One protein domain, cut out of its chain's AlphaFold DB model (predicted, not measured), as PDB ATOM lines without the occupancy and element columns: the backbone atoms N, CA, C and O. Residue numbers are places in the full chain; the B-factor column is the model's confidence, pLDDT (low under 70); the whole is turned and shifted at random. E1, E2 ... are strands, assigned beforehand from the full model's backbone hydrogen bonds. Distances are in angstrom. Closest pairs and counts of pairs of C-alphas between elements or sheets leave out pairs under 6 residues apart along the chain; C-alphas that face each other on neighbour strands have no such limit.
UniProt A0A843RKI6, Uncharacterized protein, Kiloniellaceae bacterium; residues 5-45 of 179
ATOM      1  N   PHE A   5       2.592 -45.998  35.918       87.38
ATOM      2  CA  PHE A   5       2.692 -47.387  35.480       87.38
ATOM      3  C   PHE A   5       1.298 -47.998  35.443       87.38
ATOM      4  O   PHE A   5       0.465 -47.683  36.290       87.38
ATOM      5  N   MET A   6       1.028 -48.854  34.461       92.12
ATOM      6  CA  MET A   6      -0.259 -49.529  34.320       92.12
ATOM      7  C   MET A   6      -0.033 -51.018  34.075       92.12
ATOM      8  O   MET A   6       0.829 -51.379  33.278       92.12
ATOM      9  N   ASN A   7      -0.780 -51.885  34.760       92.31
ATOM     10  CA  ASN A   7      -0.723 -53.322  34.491       92.31
ATOM     11  C   ASN A   7      -1.659 -53.724  33.334       92.31
ATOM     12  O   ASN A   7      -2.508 -52.948  32.904       92.31
ATOM     13  N   ALA A   8      -1.552 -54.973  32.872       90.44
ATOM     14  CA  ALA A   8      -2.383 -55.504  31.782       90.44
ATOM     15  C   ALA A   8      -3.900 -55.495  32.080       90.44
ATOM     16  O   ALA A   8      -4.708 -55.572  31.162       90.44
ATOM     17  N   LYS A   9      -4.289 -55.391  33.358       91.25
ATOM     18  CA  LYS A   9      -5.686 -55.294  33.812       91.25
ATOM     19  C   LYS A   9      -6.167 -53.840  33.961       91.25
ATOM     20  O   LYS A   9      -7.274 -53.622  34.438       91.25
ATOM     21  N   GLY A  10      -5.348 -52.850  33.596       86.62
ATOM     22  CA  GLY A  10      -5.694 -51.428  33.653       86.62
ATOM     23  C   GLY A  10      -5.479 -50.750  35.010       86.62
ATOM     24  O   GLY A  10      -5.803 -49.572  35.155       86.62
ATOM     25  N   PHE A  11      -4.912 -51.436  36.009       87.81
ATOM     26  CA  PHE A  11      -4.577 -50.795  37.285       87.81
ATOM     27  C   PHE A  11      -3.422 -49.828  37.094       87.81
ATOM     28  O   PHE A  11      -2.342 -50.235  36.664       87.81
ATOM     29  N   LYS A  12      -3.657 -48.567  37.449       91.75
ATOM     30  CA  LYS A  12      -2.718 -47.462  37.288       91.75
ATOM     31  C   LYS A  12      -2.109 -47.077  38.638       91.75
ATOM     32  O   LYS A  12      -2.840 -46.837  39.594       91.75
ATOM     33  N   VAL A  13      -0.786 -46.974  38.689       88.88
ATOM     34  CA  VAL A  13      -0.017 -46.460  39.827       88.88
ATOM     35  C   VAL A  13       0.685 -45.182  39.392       88.88
ATOM     36  O   VAL A  13       1.387 -45.173  38.381       88.88
ATOM     37  N   GLU A  14       0.499 -44.107  40.152       88.88
ATOM     38  CA  GLU A  14       1.146 -42.814  39.926       88.88
ATOM     39  C   GLU A  14       2.044 -42.474  41.115       88.88
ATOM     40  O   GLU A  14       1.628 -42.569  42.269       88.88
ATOM     41  N   PHE A  15       3.278 -42.061  40.836       89.12
ATOM     42  CA  PHE A  15       4.230 -41.636  41.856       89.12
ATOM     43  C   PHE A  15       4.156 -40.124  42.011       89.12
ATOM     44  O   PHE A  15       4.353 -39.390  41.041       89.12
ATOM     45  N   LEU A  16       3.885 -39.652  43.228       88.19
ATOM     46  CA  LEU A  16       3.699 -38.235  43.536       88.19
ATOM     47  C   LEU A  16       4.677 -37.787  44.622       88.19
ATOM     48  O   LEU A  16       4.943 -38.529  45.566       88.19
ATOM     49  N   VAL A  17       5.169 -36.553  44.514       87.56
ATOM     50  CA  VAL A  17       5.958 -35.894  45.568       87.56
ATOM     51  C   VAL A  17       5.393 -34.511  45.875       87.56
ATOM     52  O   VAL A  17       4.859 -33.854  44.976       87.56
ATOM     53  N   PRO A  18       5.480 -34.034  47.127       86.19
ATOM     54  CA  PRO A  18       5.002 -32.700  47.442       86.19
ATOM     55  C   PRO A  18       5.802 -31.620  46.720       86.19
ATOM     56  O   PRO A  18       7.030 -31.598  46.779       86.19
ATOM     57  N   ASN A  19       5.103 -30.687  46.074       81.12
ATOM     58  CA  ASN A  19       5.732 -29.509  45.495       81.12
ATOM     59  C   ASN A  19       5.671 -28.327  46.474       81.12
ATOM     60  O   ASN A  19       4.628 -27.682  46.603       81.12
ATOM     61  N   ARG A  20       6.804 -28.035  47.128       66.00
ATOM     62  CA  ARG A  20       6.995 -26.861  48.003       66.00
ATOM     63  C   ARG A  20       7.588 -25.637  47.281       66.00
ATOM     64  O   ARG A  20       7.737 -24.592  47.904       66.00
ATOM     65  N   GLY A  21       7.946 -25.760  46.000       57.19
ATOM     66  CA  GLY A  21       8.708 -24.760  45.244       57.19
ATOM     67  C   GLY A  21       7.877 -23.797  44.381       57.19
ATOM     68  O   GLY A  21       6.640 -23.832  44.352       57.19
ATOM     69  N   SER A  22       8.590 -22.920  43.661       56.66
ATOM     70  CA  SER A  22       8.041 -21.973  42.679       56.66
ATOM     71  C   SER A  22       7.365 -22.689  41.494       56.66
ATOM     72  O   SER A  22       7.410 -23.914  41.357       56.66
ATOM     73  N   GLU A  23       6.693 -21.929  40.618       56.84
ATOM     74  CA  GLU A  23       6.142 -22.449  39.351       56.84
ATOM     75  C   GLU A  23       7.194 -23.179  38.489       56.84
ATOM     76  O   GLU A  23       6.829 -24.059  37.717       56.84
ATOM     77  N   ASP A  24       8.489 -22.930  38.699       51.84
ATOM     78  CA  ASP A  24       9.595 -23.462  37.885       51.84
ATOM     79  C   ASP A  24       9.827 -24.976  38.042       51.84
ATOM     80  O   ASP A  24      10.468 -25.613  37.196       51.84
ATOM     81  N   HIS A  25       9.290 -25.569  39.114       54.44
ATOM     82  CA  HIS A  25       9.309 -27.016  39.353       54.44
ATOM     83  C   HIS A  25       8.027 -27.721  38.878       54.44
ATOM     84  O   HIS A  25       7.904 -28.941  39.009       54.44
ATOM     85  N   MET A  26       7.055 -26.990  38.318       56.28
ATOM     86  CA  MET A  26       5.873 -27.604  37.712       56.28
ATOM     87  C   MET A  26       6.265 -28.392  36.459       56.28
ATOM     88  O   MET A  26       6.926 -27.879  35.561       56.28
ATOM     89  N   GLY A  27       5.834 -29.653  36.389       62.06
ATOM     90  CA  GLY A  27       5.996 -30.487  35.193       62.06
ATOM     91  C   GLY A  27       7.373 -31.129  35.009       62.06
ATOM     92  O   GLY A  27       7.542 -31.873  34.049       62.06
ATOM     93  N   LYS A  28       8.332 -30.908  35.920       71.75
ATOM     94  CA  LYS A  28       9.617 -31.624  35.934       71.75
ATOM     95  C   LYS A  28       9.542 -32.793  36.922       71.75
ATOM     96  O   LYS A  28       9.469 -32.540  38.124       71.75
ATOM     97  N   PRO A  29       9.544 -34.055  36.459       77.12
ATOM     98  CA  PRO A  29       9.541 -35.204  37.353       77.12
ATOM     99  C   PRO A  29      10.775 -35.208  38.263       77.12
ATOM    100  O   PRO A  29      11.893 -34.985  37.797       77.12
ATOM    101  N   THR A  30      10.581 -35.486  39.549       81.25
ATOM    102  CA  THR A  30      11.668 -35.651  40.518       81.25
ATOM    103  C   THR A  30      12.196 -37.082  40.432       81.25
ATOM    104  O   THR A  30      11.412 -38.010  40.647       81.25
ATOM    105  N   PRO A  31      13.482 -37.307  40.113       81.75
ATOM    106  CA  PRO A  31      14.047 -38.652  40.075       81.75
ATOM    107  C   PRO A  31      13.947 -39.338  41.442       81.75
ATOM    108  O   PRO A  31      14.218 -38.713  42.466       81.75
ATOM    109  N   MET A  32      13.616 -40.631  41.451       82.38
ATOM    110  CA  MET A  32      13.572 -41.486  42.642       82.38
ATOM    111  C   MET A  32      14.529 -42.678  42.444       82.38
ATOM    112  O   MET A  32      14.077 -43.784  42.131       82.38
ATOM    113  N   PRO A  33      15.860 -42.491  42.586       79.88
ATOM    114  CA  PRO A  33      16.850 -43.528  42.272       79.88
ATOM    115  C   PRO A  33      16.647 -44.824  43.066       79.88
ATOM    116  O   PRO A  33      16.846 -45.915  42.539       79.88
ATOM    117  N   THR A  34      16.178 -44.708  44.310       82.00
ATOM    118  CA  THR A  34      15.898 -45.832  45.215       82.00
ATOM    119  C   THR A  34      14.685 -46.669  44.807       82.00
ATOM    120  O   THR A  34      14.544 -47.794  45.275       82.00
ATOM    121  N   LEU A  35      13.828 -46.163  43.916       80.12
ATOM    122  CA  LEU A  35      12.655 -46.867  43.390       80.12
ATOM    123  C   LEU A  35      12.907 -47.418  41.978       80.12
ATOM    124  O   LEU A  35      12.001 -47.442  41.153       80.12
ATOM    125  N   GLY A  36      14.143 -47.823  41.668       78.25
ATOM    126  CA  GLY A  36      14.476 -48.444  40.381       78.25
ATOM    127  C   GLY A  36      14.442 -47.478  39.192       78.25
ATOM    128  O   GLY A  36      14.101 -47.876  38.082       78.25
ATOM    129  N   GLY A  37      14.765 -46.198  39.410       74.94
ATOM    130  CA  GLY A  37      14.813 -45.190  38.341       74.94
ATOM    131  C   GLY A  37      13.450 -44.616  37.935       74.94
ATOM    132  O   GLY A  37      13.336 -43.973  36.890       74.94
ATOM    133  N   VAL A  38      12.412 -44.815  38.749       84.00
ATOM    134  CA  VAL A  38      11.124 -44.116  38.616       84.00
ATOM    135  C   VAL A  38      11.317 -42.615  38.867       84.00
ATOM    136  O   VAL A  38      12.232 -42.208  39.584       84.00
ATOM    137  N   ALA A  39      10.461 -41.770  38.295       84.62
ATOM    138  CA  ALA A  39      10.341 -40.384  38.739       84.62
ATOM    139  C   ALA A  39       8.966 -40.136  39.352       84.62
ATOM    140  O   ALA A  39       7.987 -40.774  38.980       84.62
ATOM    141  N   ALA A  40       8.884 -39.192  40.277       84.38
ATOM    142  CA  ALA A  40       7.636 -38.773  40.886       84.38
ATOM    143  C   ALA A  40       7.195 -37.422  40.326       84.38
ATOM    144  O   ALA A  40       8.007 -36.525  40.106       84.38
ATOM    145  N   GLN A  41       5.897 -37.273  40.100       85.69
ATOM    146  CA  GLN A  41       5.300 -36.021  39.671       85.69
ATOM    147  C   GLN A  41       5.156 -35.080  40.878       85.69
ATOM    148  O   GLN A  41       4.459 -35.426  41.838       85.69
ATOM    149  N   PRO A  42       5.739 -33.870  40.842       84.69
ATOM    150  CA  PRO A  42       5.473 -32.870  41.862       84.69
ATOM    151  C   PRO A  42       4.008 -32.436  41.816       84.69
ATOM    152  O   PRO A  42       3.522 -31.976  40.776       84.69
ATOM    153  N   LEU A  43       3.310 -32.553  42.947       85.06
ATOM    154  CA  LEU A  43       1.919 -32.143  43.092       85.06
ATOM    155  C   LEU A  43       1.796 -31.034  44.139       85.06
ATOM    156  O   LEU A  43       2.281 -31.142  45.268       85.06
ATOM    157  N   ARG A  44       1.149 -29.936  43.743       85.56
ATOM    158  CA  ARG A  44       0.897 -28.798  44.633       85.56
ATOM    159  C   ARG A  44      -0.075 -29.196  45.734       85.56
ATOM    160  O   ARG A  44      -1.017 -29.935  45.467       85.56
ATOM    161  N   PHE A  45       0.138 -28.649  46.929       90.12
ATOM    162  CA  PHE A  45      -0.710 -28.859  48.110       90.12
ATOM    163  C   PHE A  45      -0.740 -30.293  48.638       90.12
ATOM    164  O   PHE A  45      -1.447 -30.567  49.607       90.12
TER     165      PHE A  45
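Overview. This is residues 5 to 45 of the 179 residues of an uncharacterized protein of Kiloniellaceae bacterium (UniProt A0A843RKI6). A long strand, E4, is the middle of a small three-stranded sheet: E3 folds back beside its first part as a hairpin, and E2 runs beside its last part on the other side. The short strand E1 leads into E2 and extends the shape beyond the sheet, and the turn at residues 7 to 12 sticks out. The printed part has 41 residues, with no named helix and four named strands, E1, E2, E3 and E4 along the chain; the sheet's order is E2, E4, E3, and it is mixed. The class is all strand, with 17 of the 41 residues in named elements, under half. The whole is loose, with a radius of gyration of the C-alphas of 11.9 A, and elongated, spanning 37 by 20 by 13 A.

Arrangement. Begin at E4, residues 38 to 44, the inner strand of the sheet; its pairing is staggered. Over residues 38 to 40 it pairs with E3, residues 30 to 32, an edge strand; the two are antiparallel, at 139 degrees between directions, and form a hairpin. Look there for C-alphas 39 and 31, which face each other at 4.3 A, and for N 30 and O 40, within hydrogen-bond range at 2.8 A. Over residues 41 to 44, E4 pairs with E2, residues 16 to 19, the other edge strand; these two are parallel, at 44 degrees. Here C-alphas 16 and 41 face each other at 4.7 A, and N 43 and O 17 are within hydrogen-bond range at 2.9 A. Outside the sheet, E1, residues 12 to 14, pairs with no named strand, but residues 5 to 6 form a short antiparallel pairing with its residues 12 to 13. E1 runs on into E2 across a break of 1 residue, at 29 degrees, and the two meet only through their link. E1 and E3 are apart.

Along the chain. Find C-alpha 38 at (11.124, -44.116, 38.616); from there E4 runs 19.4 A to C-alpha 44 at (0.897, -28.798, 44.633). E2 measures 9.2 A from C-alpha 16 to C-alpha 19. E1 begins at C-alpha 12, at (-2.718, -47.462, 37.288), and ends at C-alpha 14, 6.6 A on. E3 runs 6.5 A from C-alpha 30 to C-alpha 32.

Size, cuts and confidence. The two C-alphas farthest apart are those of Lys 9 and Ser 22, at 37.1 A. The printed part has no cut. The links E1 to E2 and E3 to E4 are tight, the link E2 to E3 is short with 10 residues, and no link is long. Look at residues 20 to 27, within the link from E2 to E3, for pLDDT under 70; the mean of the printed part is 79.6.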